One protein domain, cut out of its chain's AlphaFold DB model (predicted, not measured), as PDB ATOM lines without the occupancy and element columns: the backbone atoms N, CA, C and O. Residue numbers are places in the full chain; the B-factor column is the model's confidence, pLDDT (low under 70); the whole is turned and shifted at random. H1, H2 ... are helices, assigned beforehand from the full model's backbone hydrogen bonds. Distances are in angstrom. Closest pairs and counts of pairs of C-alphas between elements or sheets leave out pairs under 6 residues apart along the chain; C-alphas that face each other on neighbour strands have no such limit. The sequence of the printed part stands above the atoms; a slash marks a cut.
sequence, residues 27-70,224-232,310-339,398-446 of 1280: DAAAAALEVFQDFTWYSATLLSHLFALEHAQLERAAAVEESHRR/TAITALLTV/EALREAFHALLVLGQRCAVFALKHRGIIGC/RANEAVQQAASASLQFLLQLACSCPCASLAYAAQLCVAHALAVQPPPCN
ATOM      1  N   ASP A  27      28.036  18.669 -25.496       59.25
ATOM      2  CA  ASP A  27      28.155  19.731 -26.499       59.25
ATOM      3  C   ASP A  27      28.694  19.180 -27.834       59.25
ATOM      4  O   ASP A  27      28.186  19.519 -28.903       59.25
ATOM      5  N   ALA A  28      29.659  18.249 -27.790       58.16
ATOM      6  CA  ALA A  28      30.130  17.543 -28.984       58.16
ATOM      7  C   ALA A  28      29.047  16.643 -29.607       58.16
ATOM      8  O   ALA A  28      28.972  16.549 -30.832       58.16
ATOM      9  N   ALA A  29      28.191  16.014 -28.792       59.59
ATOM     10  CA  ALA A  29      27.045  15.243 -29.275       59.59
ATOM     11  C   ALA A  29      26.043  16.130 -30.030       59.59
ATOM     12  O   ALA A  29      25.616  15.779 -31.130       59.59
ATOM     13  N   ALA A  30      25.707  17.295 -29.465       68.75
ATOM     14  CA  ALA A  30      24.802  18.260 -30.082       68.75
ATOM     15  C   ALA A  30      25.359  18.799 -31.412       68.75
ATOM     16  O   ALA A  30      24.664  18.750 -32.422       68.75
ATOM     17  N   ALA A  31      26.630  19.212 -31.444       70.50
ATOM     18  CA  ALA A  31      27.278  19.704 -32.663       70.50
ATOM     19  C   ALA A  31      27.407  18.620 -33.755       70.50
ATOM     20  O   ALA A  31      27.279  18.912 -34.944       70.50
ATOM     21  N   ALA A  32      27.635  17.356 -33.380       68.12
ATOM     22  CA  ALA A  32      27.641  16.246 -34.335       68.12
ATOM     23  C   ALA A  32      26.237  15.949 -34.894       68.12
ATOM     24  O   ALA A  32      26.104  15.640 -36.078       68.12
ATOM     25  N   LEU A  33      25.195  16.082 -34.066       74.44
ATOM     26  CA  LEU A  33      23.799  15.931 -34.479       74.44
ATOM     27  C   LEU A  33      23.354  17.070 -35.411       74.44
ATOM     28  O   LEU A  33      22.682  16.803 -36.401       74.44
ATOM     29  N   GLU A  34      23.766  18.310 -35.141       76.81
ATOM     30  CA  GLU A  34      23.533  19.485 -35.996       76.81
ATOM     31  C   GLU A  34      24.185  19.303 -37.380       76.81
ATOM     32  O   GLU A  34      23.507  19.375 -38.402       76.81
ATOM     33  N   VAL A  35      25.469  18.920 -37.423       78.75
ATOM     34  CA  VAL A  35      26.185  18.599 -38.675       78.75
ATOM     35  C   VAL A  35      25.529  17.440 -39.445       78.75
ATOM     36  O   VAL A  35      25.523  17.447 -40.677       78.75
ATOM     37  N   PHE A  36      24.947  16.458 -38.750       80.44
ATOM     38  CA  PHE A  36      24.191  15.367 -39.373       80.44
ATOM     39  C   PHE A  36      22.821  15.817 -39.918       80.44
ATOM     40  O   PHE A  36      22.424  15.396 -41.007       80.44
ATOM     41  N   GLN A  37      22.117  16.712 -39.220       80.31
ATOM     42  CA  GLN A  37      20.866  17.310 -39.703       80.31
ATOM     43  C   GLN A  37      21.113  18.158 -40.959       80.31
ATOM     44  O   GLN A  37      20.434  17.960 -41.966       80.31
ATOM     45  N   ASP A  38      22.150  18.996 -40.967       80.50
ATOM     46  CA  ASP A  38      22.564  19.726 -42.171       80.50
ATOM     47  C   ASP A  38      22.929  18.764 -43.316       80.50
ATOM     48  O   ASP A  38      22.474  18.943 -44.446       80.50
ATOM     49  N   PHE A  39      23.708  17.708 -43.049       81.44
ATOM     50  CA  PHE A  39      24.093  16.730 -44.075       81.44
ATOM     51  C   PHE A  39      22.881  16.030 -44.711       81.44
ATOM     52  O   PHE A  39      22.793  15.931 -45.938       81.44
ATOM     53  N   THR A  40      21.922  15.583 -43.893       81.00
ATOM     54  CA  THR A  40      20.678  14.968 -44.386       81.00
ATOM     55  C   THR A  40      19.868  15.969 -45.223       81.00
ATOM     56  O   THR A  40      19.486  15.635 -46.347       81.00
ATOM     57  N   TRP A  41      19.714  17.221 -44.774       81.62
ATOM     58  CA  TRP A  41      19.019  18.284 -45.515       81.62
ATOM     59  C   TRP A  41      19.667  18.625 -46.870       81.62
ATOM     60  O   TRP A  41      18.981  18.654 -47.900       81.62
ATOM     61  N   TYR A  42      20.988  18.835 -46.912       78.38
ATOM     62  CA  TYR A  42      21.708  19.090 -48.167       78.38
ATOM     63  C   TYR A  42      21.625  17.893 -49.122       78.38
ATOM     64  O   TYR A  42      21.460  18.085 -50.325       78.38
ATOM     65  N   SER A  43      21.672  16.659 -48.612       79.81
ATOM     66  CA  SER A  43      21.544  15.470 -49.463       79.81
ATOM     67  C   SER A  43      20.143  15.307 -50.064       79.81
ATOM     68  O   SER A  43      20.038  15.011 -51.250       79.81
ATOM     69  N   ALA A  44      19.075  15.579 -49.305       76.88
ATOM     70  CA  ALA A  44      17.697  15.489 -49.793       76.88
ATOM     71  C   ALA A  44      17.364  16.587 -50.823       76.88
ATOM     72  O   ALA A  44      16.737  16.317 -51.849       76.88
ATOM     73  N   THR A  45      17.828  17.819 -50.590       76.12
ATOM     74  CA  THR A  45      17.644  18.933 -51.538       76.12
ATOM     75  C   THR A  45      18.436  18.721 -52.832       76.12
ATOM     76  O   THR A  45      17.891  18.917 -53.919       76.12
ATOM     77  N   LEU A  46      19.683  18.236 -52.751       76.00
ATOM     78  CA  LEU A  46      20.451  17.836 -53.935       76.00
ATOM     79  C   LEU A  46      19.824  16.648 -54.672       76.00
ATOM     80  O   LEU A  46      19.796  16.674 -55.898       76.00
ATOM     81  N   LEU A  47      19.294  15.645 -53.963       78.56
ATOM     82  CA  LEU A  47      18.638  14.484 -54.576       78.56
ATOM     83  C   LEU A  47      17.481  14.927 -55.478       78.56
ATOM     84  O   LEU A  47      17.422  14.525 -56.637       78.56
ATOM     85  N   SER A  48      16.617  15.812 -54.972       76.19
ATOM     86  CA  SER A  48      15.480  16.356 -55.722       76.19
ATOM     87  C   SER A  48      15.917  17.151 -56.963       76.19
ATOM     88  O   SER A  48      15.394  16.925 -58.055       76.19
ATOM     89  N   HIS A  49      16.907  18.043 -56.834       71.06
ATOM     90  CA  HIS A  49      17.367  18.857 -57.965       71.06
ATOM     91  C   HIS A  49      18.151  18.059 -59.018       71.06
ATOM     92  O   HIS A  49      17.963  18.292 -60.213       71.06
ATOM     93  N   LEU A  50      19.002  17.116 -58.602       69.81
ATOM     94  CA  LEU A  50      19.758  16.259 -59.520       69.81
ATOM     95  C   LEU A  50      18.829  15.287 -60.256       69.81
ATOM     96  O   LEU A  50      18.965  15.141 -61.466       69.81
ATOM     97  N   PHE A  51      17.836  14.710 -59.572       73.69
ATOM     98  CA  PHE A  51      16.804  13.884 -60.205       73.69
ATOM     99  C   PHE A  51      15.999  14.660 -61.255       73.69
ATOM    100  O   PHE A  51      15.833  14.182 -62.374       73.69
ATOM    101  N   ALA A  52      15.543  15.878 -60.938       70.12
ATOM    102  CA  ALA A  52      14.805  16.708 -61.891       70.12
ATOM    103  C   ALA A  52      15.643  17.060 -63.139       70.12
ATOM    104  O   ALA A  52      15.116  17.107 -64.252       70.12
ATOM    105  N   LEU A  53      16.953  17.272 -62.968       67.12
ATOM    106  CA  LEU A  53      17.889  17.521 -64.066       67.12
ATOM    107  C   LEU A  53      18.130  16.253 -64.908       67.12
ATOM    108  O   LEU A  53      18.058  16.321 -66.134       67.12
ATOM    109  N   GLU A  54      18.339  15.104 -64.262       66.19
ATOM    110  CA  GLU A  54      18.525  13.785 -64.888       66.19
ATOM    111  C   GLU A  54      17.275  13.335 -65.671       66.19
ATOM    112  O   GLU A  54      17.379  12.857 -66.802       66.19
ATOM    113  N   HIS A  55      16.077  13.554 -65.119       67.88
ATOM    114  CA  HIS A  55      14.811  13.294 -65.807       67.88
ATOM    115  C   HIS A  55      14.663  14.179 -67.049       67.88
ATOM    116  O   HIS A  55      14.412  13.679 -68.146       67.88
ATOM    117  N   ALA A  56      14.910  15.486 -66.913       66.06
ATOM    118  CA  ALA A  56      14.832  16.422 -68.030       66.06
ATOM    119  C   ALA A  56      15.891  16.152 -69.118       66.06
ATOM    120  O   ALA A  56      15.655  16.466 -70.286       66.06
ATOM    121  N   GLN A  57      17.047  15.570 -68.780       64.81
ATOM    122  CA  GLN A  57      18.010  15.060 -69.764       64.81
ATOM    123  C   GLN A  57      17.444  13.851 -70.522       64.81
ATOM    124  O   GLN A  57      17.454  13.858 -71.756       64.81
ATOM    125  N   LEU A  58      16.903  12.854 -69.813       64.12
ATOM    126  CA  LEU A  58      16.321  11.653 -70.422       64.12
ATOM    127  C   LEU A  58      15.109  11.966 -71.306       64.12
ATOM    128  O   LEU A  58      15.000  11.408 -72.393       64.12
ATOM    129  N   GLU A  59      14.236  12.898 -70.920       66.56
ATOM    130  CA  GLU A  59      13.113  13.329 -71.765       66.56
ATOM    131  C   GLU A  59      13.583  13.992 -73.068       66.56
ATOM    132  O   GLU A  59      13.045  13.706 -74.140       66.56
ATOM    133  N   ARG A  60      14.629  14.831 -73.014       66.94
ATOM    134  CA  ARG A  60      15.240  15.428 -74.217       66.94
ATOM    135  C   ARG A  60      15.881  14.358 -75.096       66.94
ATOM    136  O   ARG A  60      15.680  14.372 -76.310       66.94
ATOM    137  N   ALA A  61      16.619  13.422 -74.502       61.72
ATOM    138  CA  ALA A  61      17.245  12.314 -75.217       61.72
ATOM    139  C   ALA A  61      16.192  11.401 -75.871       61.72
ATOM    140  O   ALA A  61      16.305  11.108 -77.060       61.72
ATOM    141  N   ALA A  62      15.114  11.058 -75.159       62.59
ATOM    142  CA  ALA A  62      13.976  10.308 -75.684       62.59
ATOM    143  C   ALA A  62      13.266  11.057 -76.823       62.59
ATOM    144  O   ALA A  62      12.975  10.455 -77.852       62.59
ATOM    145  N   ALA A  63      13.039  12.370 -76.700       66.44
ATOM    146  CA  ALA A  63      12.445  13.183 -77.764       66.44
ATOM    147  C   ALA A  63      13.333  13.246 -79.023       66.44
ATOM    148  O   ALA A  63      12.829  13.173 -80.148       66.44
ATOM    149  N   VAL A  64      14.655  13.330 -78.851       66.12
ATOM    150  CA  VAL A  64      15.634  13.279 -79.946       66.12
ATOM    151  C   VAL A  64      15.682  11.883 -80.584       66.12
ATOM    152  O   VAL A  64      15.625  11.775 -81.808       66.12
ATOM    153  N   GLU A  65      15.727  10.811 -79.795       57.44
ATOM    154  CA  GLU A  65      15.724   9.413 -80.251       57.44
ATOM    155  C   GLU A  65      14.423   9.060 -80.996       57.44
ATOM    156  O   GLU A  65      14.456   8.514 -82.100       57.44
ATOM    157  N   GLU A  66      13.280   9.501 -80.474       56.03
ATOM    158  CA  GLU A  66      11.967   9.450 -81.116       56.03
ATOM    159  C   GLU A  66      11.939  10.251 -82.429       56.03
ATOM    160  O   GLU A  66      11.425   9.762 -83.436       56.03
ATOM    161  N   SER A  67      12.537  11.449 -82.477       54.47
ATOM    162  CA  SER A  67      12.647  12.224 -83.724       54.47
ATOM    163  C   SER A  67      13.491  11.501 -84.784       54.47
ATOM    164  O   SER A  67      13.102  11.456 -85.955       54.47
ATOM    165  N   HIS A  68      14.582  10.840 -84.378       51.34
ATOM    166  CA  HIS A  68      15.405  10.013 -85.258       51.34
ATOM    167  C   HIS A  68      14.656   8.761 -85.732       51.34
ATOM    168  O   HIS A  68      14.715   8.437 -86.919       51.34
ATOM    169  N   ARG A  69      13.890   8.091 -84.859       49.75
ATOM    170  CA  ARG A  69      13.025   6.962 -85.242       49.75
ATOM    171  C   ARG A  69      11.914   7.391 -86.203       49.75
ATOM    172  O   ARG A  69      11.667   6.683 -87.176       49.75
ATOM    173  N   ARG A  70      11.312   8.574 -86.026       46.56
ATOM    174  CA  ARG A  70      10.349   9.166 -86.982       46.56
ATOM    175  C   ARG A  70      10.996   9.494 -88.329       46.56
ATOM    176  O   ARG A  70      10.414   9.173 -89.362       46.56
ATOM    177  N   THR A 224      42.018  21.694 -50.285       59.06
ATOM    178  CA  THR A 224      42.653  21.364 -51.574       59.06
ATOM    179  C   THR A 224      42.066  20.085 -52.165       59.06
ATOM    180  O   THR A 224      41.663  20.092 -53.330       59.06
ATOM    181  N   ALA A 225      41.915  19.029 -51.359       56.16
ATOM    182  CA  ALA A 225      41.271  17.779 -51.757       56.16
ATOM    183  C   ALA A 225      39.827  17.983 -52.254       56.16
ATOM    184  O   ALA A 225      39.468  17.495 -53.326       56.16
ATOM    185  N   ILE A 226      38.998  18.728 -51.515       61.41
ATOM    186  CA  ILE A 226      37.603  18.989 -51.902       61.41
ATOM    187  C   ILE A 226      37.540  19.857 -53.168       61.41
ATOM    188  O   ILE A 226      36.741  19.568 -54.059       61.41
ATOM    189  N   THR A 227      38.411  20.863 -53.303       64.31
ATOM    190  CA  THR A 227      38.485  21.693 -54.520       64.31
ATOM    191  C   THR A 227      38.865  20.855 -55.746       64.31
ATOM    192  O   THR A 227      38.238  20.981 -56.798       64.31
ATOM    193  N   ALA A 228      39.845  19.954 -55.613       58.91
ATOM    194  CA  ALA A 228      40.228  19.028 -56.676       58.91
ATOM    195  C   ALA A 228      39.058  18.114 -57.084       58.91
ATOM    196  O   ALA A 228      38.753  18.001 -58.275       58.91
ATOM    197  N   LEU A 229      38.351  17.529 -56.108       60.81
ATOM    198  CA  LEU A 229      37.153  16.722 -56.362       60.81
ATOM    199  C   LEU A 229      36.068  17.527 -57.093       60.81
ATOM    200  O   LEU A 229      35.565  17.042 -58.105       60.81
ATOM    201  N   LEU A 230      35.754  18.759 -56.667       63.81
ATOM    202  CA  LEU A 230      34.795  19.618 -57.378       63.81
ATOM    203  C   LEU A 230      35.166  19.793 -58.853       63.81
ATOM    204  O   LEU A 230      34.327  19.535 -59.711       63.81
ATOM    205  N   THR A 231      36.417  20.158 -59.164       60.09
ATOM    206  CA  THR A 231      36.838  20.367 -60.565       60.09
ATOM    207  C   THR A 231      36.706  19.119 -61.438       60.09
ATOM    208  O   THR A 231      36.502  19.235 -62.644       60.09
ATOM    209  N   VAL A 232      36.770  17.928 -60.836       54.22
ATOM    210  CA  VAL A 232      36.497  16.668 -61.529       54.22
ATOM    211  C   VAL A 232      34.993  16.476 -61.735       54.22
ATOM    212  O   VAL A 232      34.576  16.210 -62.857       54.22
ATOM    213  N   GLU A 310      25.916  27.395 -60.299       63.81
ATOM    214  CA  GLU A 310      26.699  27.917 -59.176       63.81
ATOM    215  C   GLU A 310      26.082  27.541 -57.819       63.81
ATOM    216  O   GLU A 310      26.792  27.033 -56.957       63.81
ATOM    217  N   ALA A 311      24.759  27.665 -57.655       65.25
ATOM    218  CA  ALA A 311      24.074  27.234 -56.434       65.25
ATOM    219  C   ALA A 311      24.175  25.711 -56.216       65.25
ATOM    220  O   ALA A 311      24.375  25.259 -55.088       65.25
ATOM    221  N   LEU A 312      24.105  24.910 -57.288       64.25
ATOM    222  CA  LEU A 312      24.304  23.455 -57.206       64.25
ATOM    223  C   LEU A 312      25.743  23.081 -56.818       64.25
ATOM    224  O   LEU A 312      25.929  22.162 -56.020       64.25
ATOM    225  N   ARG A 313      26.754  23.811 -57.309       65.81
ATOM    226  CA  ARG A 313      28.156  23.654 -56.877       65.81
ATOM    227  C   ARG A 313      28.339  23.978 -55.398       65.81
ATOM    228  O   ARG A 313      28.949  23.185 -54.686       65.81
ATOM    229  N   GLU A 314      27.802  25.103 -54.926       72.12
ATOM    230  CA  GLU A 314      27.879  25.497 -53.511       72.12
ATOM    231  C   GLU A 314      27.196  24.464 -52.598       72.12
ATOM    232  O   GLU A 314      27.768  24.060 -51.583       72.12
ATOM    233  N   ALA A 315      26.024  23.961 -52.998       69.56
ATOM    234  CA  ALA A 315      25.318  22.888 -52.301       69.56
ATOM    235  C   ALA A 315      26.133  21.586 -52.244       69.56
ATOM    236  O   ALA A 315      26.264  20.971 -51.185       69.56
ATOM    237  N   PHE A 316      26.701  21.160 -53.375       71.31
ATOM    238  CA  PHE A 316      27.479  19.923 -53.469       71.31
ATOM    239  C   PHE A 316      28.806  20.019 -52.697       71.31
ATOM    240  O   PHE A 316      29.212  19.067 -52.031       71.31
ATOM    241  N   HIS A 317      29.436  21.196 -52.694       73.81
ATOM    242  CA  HIS A 317      30.584  21.503 -51.844       73.81
ATOM    243  C   HIS A 317      30.240  21.383 -50.353       73.81
ATOM    244  O   HIS A 317      30.951  20.706 -49.609       73.81
ATOM    245  N   ALA A 318      29.125  21.986 -49.916       75.25
ATOM    246  CA  ALA A 318      28.649  21.868 -48.539       75.25
ATOM    247  C   ALA A 318      28.390  20.400 -48.155       75.25
ATOM    248  O   ALA A 318      28.844  19.957 -47.099       75.25
ATOM    249  N   LEU A 319      27.759  19.618 -49.040       81.19
ATOM    250  CA  LEU A 319      27.533  18.185 -48.839       81.19
ATOM    251  C   LEU A 319      28.841  17.394 -48.671       81.19
ATOM    252  O   LEU A 319      28.906  16.534 -47.796       81.19
ATOM    253  N   LEU A 320      29.888  17.679 -49.455       75.69
ATOM    254  CA  LEU A 320      31.194  17.023 -49.299       75.69
ATOM    255  C   LEU A 320      31.863  17.387 -47.961       75.69
ATOM    256  O   LEU A 320      32.330  16.496 -47.250       75.69
ATOM    257  N   VAL A 321      31.861  18.670 -47.577       77.62
ATOM    258  CA  VAL A 321      32.427  19.137 -46.294       77.62
ATOM    259  C   VAL A 321      31.703  18.503 -45.099       77.62
ATOM    260  O   VAL A 321      32.348  18.026 -44.162       77.62
ATOM    261  N   LEU A 322      30.369  18.479 -45.122       80.75
ATOM    262  CA  LEU A 322      29.542  17.880 -44.072       80.75
ATOM    263  C   LEU A 322      29.695  16.352 -44.051       80.75
ATOM    264  O   LEU A 322      29.945  15.773 -42.994       80.75
ATOM    265  N   GLY A 323      29.650  15.700 -45.214       80.38
ATOM    266  CA  GLY A 323      29.770  14.249 -45.351       80.38
ATOM    267  C   GLY A 323      31.110  13.702 -44.861       80.38
ATOM    268  O   GLY A 323      31.134  12.676 -44.182       80.38
ATOM    269  N   GLN A 324      32.222  14.403 -45.113       82.88
ATOM    270  CA  GLN A 324      33.524  14.046 -44.536       82.88
ATOM    271  C   GLN A 324      33.517  14.135 -43.001       82.88
ATOM    272  O   GLN A 324      34.054  13.247 -42.336       82.88
ATOM    273  N   ARG A 325      32.889  15.170 -42.422       81.94
ATOM    274  CA  ARG A 325      32.768  15.328 -40.960       81.94
ATOM    275  C   ARG A 325      31.914  14.218 -40.347       81.94
ATOM    276  O   ARG A 325      32.362  13.584 -39.393       81.94
ATOM    277  N   CYS A 326      30.749  13.928 -40.931       83.19
ATOM    278  CA  CYS A 326      29.897  12.807 -40.530       83.19
ATOM    279  C   CYS A 326      30.643  11.467 -40.622       83.19
ATOM    280  O   CYS A 326      30.567  10.671 -39.689       83.19
ATOM    281  N   ALA A 327      31.410  11.228 -41.693       82.56
ATOM    282  CA  ALA A 327      32.157   9.983 -41.877       82.56
ATOM    283  C   ALA A 327      33.262   9.810 -40.824       82.56
ATOM    284  O   ALA A 327      33.355   8.750 -40.204       82.56
ATOM    285  N   VAL A 328      34.064  10.850 -40.563       83.12
ATOM    286  CA  VAL A 328      35.103  10.807 -39.519       83.12
ATOM    287  C   VAL A 328      34.485  10.634 -38.128       83.12
ATOM    288  O   VAL A 328      34.973   9.812 -37.355       83.12
ATOM    289  N   PHE A 329      33.396  11.339 -37.806       84.06
ATOM    290  CA  PHE A 329      32.676  11.165 -36.538       84.06
ATOM    291  C   PHE A 329      32.169   9.723 -36.369       84.06
ATOM    292  O   PHE A 329      32.533   9.032 -35.415       84.06
ATOM    293  N   ALA A 330      31.390   9.237 -37.334       81.69
ATOM    294  CA  ALA A 330      30.716   7.949 -37.261       81.69
ATOM    295  C   ALA A 330      31.694   6.762 -37.204       81.69
ATOM    296  O   ALA A 330      31.558   5.872 -36.358       81.69
ATOM    297  N   LEU A 331      32.730   6.767 -38.054       81.06
ATOM    298  CA  LEU A 331      33.753   5.716 -38.074       81.06
ATOM    299  C   LEU A 331      34.624   5.728 -36.808       81.06
ATOM    300  O   LEU A 331      35.038   4.661 -36.353       81.06
ATOM    301  N   LYS A 332      34.892   6.904 -36.220       81.38
ATOM    302  CA  LYS A 332      35.673   7.033 -34.979       81.38
ATOM    303  C   LYS A 332      34.916   6.471 -33.779       81.38
ATOM    304  O   LYS A 332      35.479   5.674 -33.036       81.38
ATOM    305  N   HIS A 333      33.640   6.820 -33.613       75.69
ATOM    306  CA  HIS A 333      32.828   6.322 -32.494       75.69
ATOM    307  C   HIS A 333      32.467   4.831 -32.626       75.69
ATOM    308  O   HIS A 333      32.407   4.121 -31.624       75.69
ATOM    309  N   ARG A 334      32.374   4.290 -33.851       71.81
ATOM    310  CA  ARG A 334      32.347   2.829 -34.082       71.81
ATOM    311  C   ARG A 334      33.721   2.142 -33.978       71.81
ATOM    312  O   ARG A 334      33.787   0.924 -34.124       71.81
ATOM    313  N   GLY A 335      34.808   2.874 -33.712       68.94
ATOM    314  CA  GLY A 335      36.156   2.320 -33.536       68.94
ATOM    315  C   GLY A 335      36.770   1.713 -34.803       68.94
ATOM    316  O   GLY A 335      37.626   0.842 -34.704       68.94
ATOM    317  N   ILE A 336      36.320   2.137 -35.987       72.44
ATOM    318  CA  ILE A 336      36.769   1.654 -37.309       72.44
ATOM    319  C   ILE A 336      38.015   2.429 -37.784       72.44
ATOM    320  O   ILE A 336      38.795   1.950 -38.611       72.44
ATOM    321  N   ILE A 337      38.241   3.616 -37.222       76.31
ATOM    322  CA  ILE A 337      39.464   4.414 -37.368       76.31
ATOM    323  C   ILE A 337      40.042   4.728 -35.985       76.31
ATOM    324  O   ILE A 337      39.304   4.843 -35.007       76.31
ATOM    325  N   GLY A 338      41.368   4.832 -35.891       68.19
ATOM    326  CA  GLY A 338      42.056   5.190 -34.654       68.19
ATOM    327  C   GLY A 338      41.954   6.684 -34.329       68.19
ATOM    328  O   GLY A 338      41.715   7.515 -35.205       68.19
ATOM    329  N   CYS A 339      42.184   7.040 -33.066       56.50
ATOM    330  CA  CYS A 339      42.406   8.432 -32.675       56.50
ATOM    331  C   CYS A 339      43.799   8.907 -33.118       56.50
ATOM    332  O   CYS A 339      44.767   8.147 -33.059       56.50
ATOM    333  N   ARG A 398      23.821   8.043 -20.261       57.75
ATOM    334  CA  ARG A 398      22.865   8.504 -21.286       57.75
ATOM    335  C   ARG A 398      23.522   9.374 -22.361       57.75
ATOM    336  O   ARG A 398      23.181   9.257 -23.535       57.75
ATOM    337  N   ALA A 399      24.479  10.231 -21.995       59.88
ATOM    338  CA  ALA A 399      25.221  11.041 -22.961       59.88
ATOM    339  C   ALA A 399      26.079  10.176 -23.902       59.88
ATOM    340  O   ALA A 399      26.092  10.418 -25.109       59.88
ATOM    341  N   ASN A 400      26.749   9.141 -23.383       63.84
ATOM    342  CA  ASN A 400      27.517   8.205 -24.210       63.84
ATOM    343  C   ASN A 400      26.613   7.338 -25.107       63.84
ATOM    344  O   ASN A 400      26.955   7.109 -26.267       63.84
ATOM    345  N   GLU A 401      25.448   6.907 -24.615       66.69
ATOM    346  CA  GLU A 401      24.444   6.195 -25.420       66.69
ATOM    347  C   GLU A 401      23.924   7.066 -26.575       66.69
ATOM    348  O   GLU A 401      23.933   6.625 -27.726       66.69
ATOM    349  N   ALA A 402      23.572   8.329 -26.308       66.38
ATOM    350  CA  ALA A 402      23.123   9.276 -27.329       66.38
ATOM    351  C   ALA A 402      24.205   9.568 -28.390       66.38
ATOM    352  O   ALA A 402      23.908   9.593 -29.586       66.38
ATOM    353  N   VAL A 403      25.472   9.729 -27.980       71.88
ATOM    354  CA  VAL A 403      26.617   9.854 -28.906       71.88
ATOM    355  C   VAL A 403      26.743   8.615 -29.793       71.88
ATOM    356  O   VAL A 403      26.923   8.743 -31.006       71.88
ATOM    357  N   GLN A 404      26.624   7.418 -29.216       71.69
ATOM    358  CA  GLN A 404      26.748   6.169 -29.960       71.69
ATOM    359  C   GLN A 404      25.589   5.969 -30.947       71.69
ATOM    360  O   GLN A 404      25.823   5.519 -32.070       71.69
ATOM    361  N   GLN A 405      24.368   6.357 -30.565       71.19
ATOM    362  CA  GLN A 405      23.183   6.320 -31.422       71.19
ATOM    363  C   GLN A 405      23.296   7.313 -32.594       71.19
ATOM    364  O   GLN A 405      23.051   6.939 -33.745       71.19
ATOM    365  N   ALA A 406      23.750   8.546 -32.334       73.06
ATOM    366  CA  ALA A 406      24.017   9.544 -33.372       73.06
ATOM    367  C   ALA A 406      25.119   9.084 -34.345       73.06
ATOM    368  O   ALA A 406      24.997   9.264 -35.560       73.06
ATOM    369  N   ALA A 407      26.170   8.431 -33.836       74.19
ATOM    370  CA  ALA A 407      27.232   7.854 -34.656       74.19
ATOM    371  C   ALA A 407      26.745   6.679 -35.523       74.19
ATOM    372  O   ALA A 407      27.137   6.583 -36.687       74.19
ATOM    373  N   SER A 408      25.865   5.805 -35.011       72.19
ATOM    374  CA  SER A 408      25.273   4.738 -35.829       72.19
ATOM    375  C   SER A 408      24.306   5.263 -36.884       72.19
ATOM    376  O   SER A 408      24.404   4.821 -38.025       72.19
ATOM    377  N   ALA A 409      23.448   6.235 -36.554       74.00
ATOM    378  CA  ALA A 409      22.562   6.871 -37.530       74.00
ATOM    379  C   ALA A 409      23.365   7.565 -38.646       74.00
ATOM    380  O   ALA A 409      23.083   7.371 -39.829       74.00
ATOM    381  N   SER A 410      24.436   8.278 -38.276       80.88
ATOM    382  CA  SER A 410      25.365   8.905 -39.224       80.88
ATOM    383  C   SER A 410      26.029   7.884 -40.157       80.88
ATOM    384  O   SER A 410      26.073   8.102 -41.368       80.88
ATOM    385  N   LEU A 411      26.523   6.755 -39.622       80.75
ATOM    386  CA  LEU A 411      27.138   5.697 -40.434       80.75
ATOM    387  C   LEU A 411      26.119   5.032 -41.365       80.75
ATOM    388  O   LEU A 411      26.405   4.828 -42.542       80.75
ATOM    389  N   GLN A 412      24.938   4.704 -40.840       78.12
ATOM    390  CA  GLN A 412      23.874   4.046 -41.589       78.12
ATOM    391  C   GLN A 412      23.428   4.917 -42.766       78.12
ATOM    392  O   GLN A 412      23.420   4.437 -43.896       78.12
ATOM    393  N   PHE A 413      23.155   6.202 -42.530       82.38
ATOM    394  CA  PHE A 413      22.722   7.134 -43.568       82.38
ATOM    395  C   PHE A 413      23.791   7.352 -44.651       82.38
ATOM    396  O   PHE A 413      23.487   7.304 -45.843       82.38
ATOM    397  N   LEU A 414      25.064   7.505 -44.258       81.12
ATOM    398  CA  LEU A 414      26.184   7.577 -45.203       81.12
ATOM    399  C   LEU A 414      26.283   6.324 -46.082       81.12
ATOM    400  O   LEU A 414      26.548   6.439 -47.276       81.12
ATOM    401  N   LEU A 415      26.054   5.134 -45.519       78.19
ATOM    402  CA  LEU A 415      26.103   3.880 -46.272       78.19
ATOM    403  C   LEU A 415      24.830   3.629 -47.099       78.19
ATOM    404  O   LEU A 415      24.941   3.082 -48.194       78.19
ATOM    405  N   GLN A 416      23.653   4.077 -46.650       78.75
ATOM    406  CA  GLN A 416      22.422   4.095 -47.453       78.75
ATOM    407  C   GLN A 416      22.598   4.990 -48.686       78.75
ATOM    408  O   GLN A 416      22.320   4.543 -49.799       78.75
ATOM    409  N   LEU A 417      23.155   6.199 -48.527       79.38
ATOM    410  CA  LEU A 417      23.537   7.045 -49.661       79.38
ATOM    411  C   LEU A 417      24.573   6.348 -50.557       79.38
ATOM    412  O   LEU A 417      24.341   6.203 -51.754       79.38
ATOM    413  N   ALA A 418      25.681   5.863 -49.991       75.44
ATOM    414  CA  ALA A 418      26.795   5.290 -50.751       75.44
ATOM    415  C   ALA A 418      26.454   4.004 -51.531       75.44
ATOM    416  O   ALA A 418      27.097   3.725 -52.544       75.44
ATOM    417  N   CYS A 419      25.487   3.207 -51.061       71.50
ATOM    418  CA  CYS A 419      25.200   1.871 -51.602       71.50
ATOM    419  C   CYS A 419      23.828   1.766 -52.280       71.50
ATOM    420  O   CYS A 419      23.686   1.069 -53.288       71.50
ATOM    421  N   SER A 420      22.822   2.444 -51.724       72.38
ATOM    422  CA  SER A 420      21.403   2.214 -52.019       72.38
ATOM    423  C   SER A 420      20.698   3.417 -52.655       72.38
ATOM    424  O   SER A 420      19.548   3.278 -53.057       72.38
ATOM    425  N   CYS A 421      21.365   4.568 -52.791       77.50
ATOM    426  CA  CYS A 421      20.835   5.709 -53.537       77.50
ATOM    427  C   CYS A 421      20.825   5.424 -55.056       77.50
ATOM    428  O   CYS A 421      21.812   4.894 -55.583       77.50
ATOM    429  N   PRO A 422      19.746   5.770 -55.786       71.19
ATOM    430  CA  PRO A 422      19.709   5.680 -57.247       71.19
ATOM    431  C   PRO A 422      20.511   6.797 -57.936       71.19
ATOM    432  O   PRO A 422      21.027   6.578 -59.031       71.19
ATOM    433  N   CYS A 423      20.677   7.962 -57.296       73.12
ATOM    434  CA  CYS A 423      21.474   9.068 -57.826       73.12
ATOM    435  C   CYS A 423      22.976   8.748 -57.754       73.12
ATOM    436  O   CYS A 423      23.589   8.814 -56.683       73.12
ATOM    437  N   ALA A 424      23.581   8.440 -58.904       65.94
ATOM    438  CA  ALA A 424      24.991   8.055 -58.999       65.94
ATOM    439  C   ALA A 424      25.946   9.113 -58.410       65.94
ATOM    440  O   ALA A 424      26.880   8.761 -57.687       65.94
ATOM    441  N   SER A 425      25.686  10.403 -58.651       65.19
ATOM    442  CA  SER A 425      26.525  11.512 -58.178       65.19
ATOM    443  C   SER A 425      26.567  11.599 -56.646       65.19
ATOM    444  O   SER A 425      27.636  11.801 -56.070       65.19
ATOM    445  N   LEU A 426      25.424  11.401 -55.975       73.12
ATOM    446  CA  LEU A 426      25.327  11.415 -54.509       73.12
ATOM    447  C   LEU A 426      25.848  10.123 -53.876       73.12
ATOM    448  O   LEU A 426      26.524  10.183 -52.847       73.12
ATOM    449  N   ALA A 427      25.604   8.969 -54.504       74.19
ATOM    450  CA  ALA A 427      26.183   7.706 -54.062       74.19
ATOM    451  C   ALA A 427      27.719   7.761 -54.094       74.19
ATOM    452  O   ALA A 427      28.377   7.448 -53.100       74.19
ATOM    453  N   TYR A 428      28.302   8.247 -55.193       70.25
ATOM    454  CA  TYR A 428      29.750   8.395 -55.330       70.25
ATOM    455  C   TYR A 428      30.331   9.465 -54.385       70.25
ATOM    456  O   TYR A 428      31.391   9.247 -53.800       70.25
ATOM    457  N   ALA A 429      29.620  10.574 -54.139       71.69
ATOM    458  CA  ALA A 429      30.009  11.558 -53.121       71.69
ATOM    459  C   ALA A 429      30.087  10.941 -51.712       71.69
ATOM    460  O   ALA A 429      31.073  11.136 -50.999       71.69
ATOM    461  N   ALA A 430      29.090  10.142 -51.319       77.69
ATOM    462  CA  ALA A 430      29.092   9.450 -50.033       77.69
ATOM    463  C   ALA A 430      30.206   8.386 -49.942       77.69
ATOM    464  O   ALA A 430      30.894   8.311 -48.922       77.69
ATOM    465  N   GLN A 431      30.457   7.626 -51.019       75.62
ATOM    466  CA  GLN A 431      31.597   6.699 -51.107       75.62
ATOM    467  C   GLN A 431      32.937   7.424 -50.899       75.62
ATOM    468  O   GLN A 431      33.757   6.967 -50.102       75.62
ATOM    469  N   LEU A 432      33.143   8.578 -51.548       73.19
ATOM    470  CA  LEU A 432      34.344   9.408 -51.387       73.19
ATOM    471  C   LEU A 432      34.518   9.927 -49.951       73.19
ATOM    472  O   LEU A 432      35.636   9.910 -49.436       73.19
ATOM    473  N   CYS A 433      33.441  10.341 -49.279       77.62
ATOM    474  CA  CYS A 433      33.495  10.796 -47.885       77.62
ATOM    475  C   CYS A 433      33.948   9.682 -46.923       77.62
ATOM    476  O   CYS A 433      34.815   9.917 -46.077       77.62
ATOM    477  N   VAL A 434      33.418   8.461 -47.078       77.56
ATOM    478  CA  VAL A 434      33.848   7.288 -46.293       77.56
ATOM    479  C   VAL A 434      35.290   6.897 -46.645       77.56
ATOM    480  O   VAL A 434      36.096   6.647 -45.750       77.56
ATOM    481  N   ALA A 435      35.650   6.905 -47.930       73.81
ATOM    482  CA  ALA A 435      36.995   6.588 -48.403       73.81
ATOM    483  C   ALA A 435      38.073   7.540 -47.864       73.81
ATOM    484  O   ALA A 435      39.095   7.081 -47.359       73.81
ATOM    485  N   HIS A 436      37.830   8.851 -47.924       74.38
ATOM    486  CA  HIS A 436      38.719   9.877 -47.378       74.38
ATOM    487  C   HIS A 436      38.915   9.697 -45.864       74.38
ATOM    488  O   HIS A 436      40.046   9.673 -45.376       74.38
ATOM    489  N   ALA A 437      37.822   9.479 -45.122       76.62
ATOM    490  CA  ALA A 437      37.875   9.235 -43.682       76.62
ATOM    491  C   ALA A 437      38.674   7.968 -43.318       76.62
ATOM    492  O   ALA A 437      39.357   7.955 -42.295       76.62
ATOM    493  N   LEU A 438      38.642   6.924 -44.155       74.31
ATOM    494  CA  LEU A 438      39.469   5.726 -43.983       74.31
ATOM    495  C   LEU A 438      40.936   5.950 -44.394       74.31
ATOM    496  O   LEU A 438      41.825   5.452 -43.708       74.31
ATOM    497  N   ALA A 439      41.211   6.682 -45.475       68.31
ATOM    498  CA  ALA A 439      42.570   6.906 -45.975       68.31
ATOM    499  C   ALA A 439      43.413   7.791 -45.037       68.31
ATOM    500  O   ALA A 439      44.545   7.436 -44.713       68.31
ATOM    501  N   VAL A 440      42.843   8.906 -44.566       68.50
ATOM    502  CA  VAL A 440      43.555   9.922 -43.764       68.50
ATOM    503  C   VAL A 440      43.751   9.498 -42.306       68.50
ATOM    504  O   VAL A 440      44.725   9.894 -41.667       68.50
ATOM    505  N   GLN A 441      42.831   8.707 -41.747       73.25
ATOM    506  CA  GLN A 441      42.832   8.379 -40.319       73.25
ATOM    507  C   GLN A 441      43.521   7.033 -40.039       73.25
ATOM    508  O   GLN A 441      43.331   6.067 -40.796       73.25
ATOM    509  N   PRO A 442      44.299   6.928 -38.941       70.81
ATOM    510  CA  PRO A 442      45.107   5.748 -38.651       70.81
ATOM    511  C   PRO A 442      44.253   4.476 -38.516       70.81
ATOM    512  O   PRO A 442      43.063   4.549 -38.180       70.81
ATOM    513  N   PRO A 443      44.831   3.286 -38.762       68.50
ATOM    514  CA  PRO A 443      44.134   2.030 -38.520       68.50
ATOM    515  C   PRO A 443      43.743   1.910 -37.035       68.50
ATOM    516  O   PRO A 443      44.465   2.398 -36.161       68.50
ATOM    517  N   PRO A 444      42.601   1.277 -36.728       75.06
ATOM    518  CA  PRO A 444      42.119   1.154 -35.362       75.06
ATOM    519  C   PRO A 444      42.941   0.126 -34.574       75.06
ATOM    520  O   PRO A 444      43.529  -0.797 -35.139       75.06
ATOM    521  N   CYS A 445      42.977   0.290 -33.251       61.94
ATOM    522  CA  CYS A 445      43.802  -0.524 -32.348       61.94
ATOM    523  C   CYS A 445      43.127  -1.832 -31.884       61.94
ATOM    524  O   CYS A 445      43.743  -2.614 -31.167       61.94
ATOM    525  N   ASN A 446      41.866  -2.068 -32.257       69.50
ATOM    526  CA  ASN A 446      41.087  -3.259 -31.916       69.50
ATOM    527  C   ASN A 446      40.966  -4.207 -33.126       69.50
ATOM    528  O   ASN A 446      40.852  -3.778 -34.273       69.50
TER     529      ASN A 446
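AT A GLANCE: This is residues 27 to 70, 224 to 232, 310 to 339 and 398 to 446 of the 1280 residues of an uncharacterized protein of Leishmania panamensis (UniProt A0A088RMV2). One very long helix, H1, runs past a body of four crossed helices and sticks out beyond it with residues 55 to 70, an arm that gives the model much of its length. In the body H3 is in the middle and meets the other four helices: H4 and H5 make a V closed by a tight link, H4 runs beside the first part of H1, and the short H2 packs on H3. The printed part has 132 residues with five named helices, in the order H1 to H5, and no named strand; the class is all helix. The whole is loose, with a radius of gyration of the C-alphas of 17.8 A and spans of 65 by 28 by 26 A.

HOW THE PARTS SIT: H1, residues 27 to 70, touches H3, residues 310 to 333, with its residues 32 to 46 alone. Their closest C-alphas, those of Phe 39 and Leu 322, are 5.6 A apart, and they run opposite ways at a steep tilt of 47 degrees. With residues 29 to 36 alone H1 touches H4, residues 398 to 420, the same way at a shallow tilt of 13 degrees; the closest C-alphas, of Ala 29 and Val 403, are 5.4 A apart. H1 is close to but not clearly touching H5, residues 424 to 440, with the closest C-alphas, of Leu 47 and Leu 426, at 7.4 A. H2, residues 224 to 232, touches H3 at a steep tilt of 49 degrees, the closest C-alphas being those of Ile 226 and Leu 320, 7.2 A apart; H2 is apart from H1, H4 and H5. H3 is the hub, touching four helices. It touches H4 at a steep tilt of 52 degrees, the closest C-alphas being those of Ala 330 and Ala 407, 4.4 A apart, and H5 at a steep tilt of 44 degrees, those of Gln 324 and Cys 433 being closest at 4.7 A. H4 touches H5 at a steep tilt of 52 degrees, opposite ways, with the closest C-alphas, of Ala 418 and Ala 427, 4.1 A apart. In H1, H2, H3, H4 and H5 every O i to N i+4 pair is within hydrogen-bond range.

IN THESE COORDINATES: H1 begins at C-alpha 27, (28.155, 19.731, -26.499), and ends at C-alpha 70, (10.349, 9.166, -86.982), 63.9 A away. H3 measures 34.9 A, H4 31.4 A and H5 24.1 A from first to last C-alpha. H5 ends at C-alpha 440, (43.555, 9.922, -43.764).

THE WHOLE: The C-alphas farthest apart, of Arg 70 and Arg 398, are 66.9 A apart. Residues 71 to 223, 233 to 309 and 340 to 397 are not printed, with gaps between C-alphas of 49.5 A, 15.1 A and 22.6 A. The mean pLDDT of the printed part is 71.0; 53 residues are under 70, among them 53 to 70 and 224 to 232.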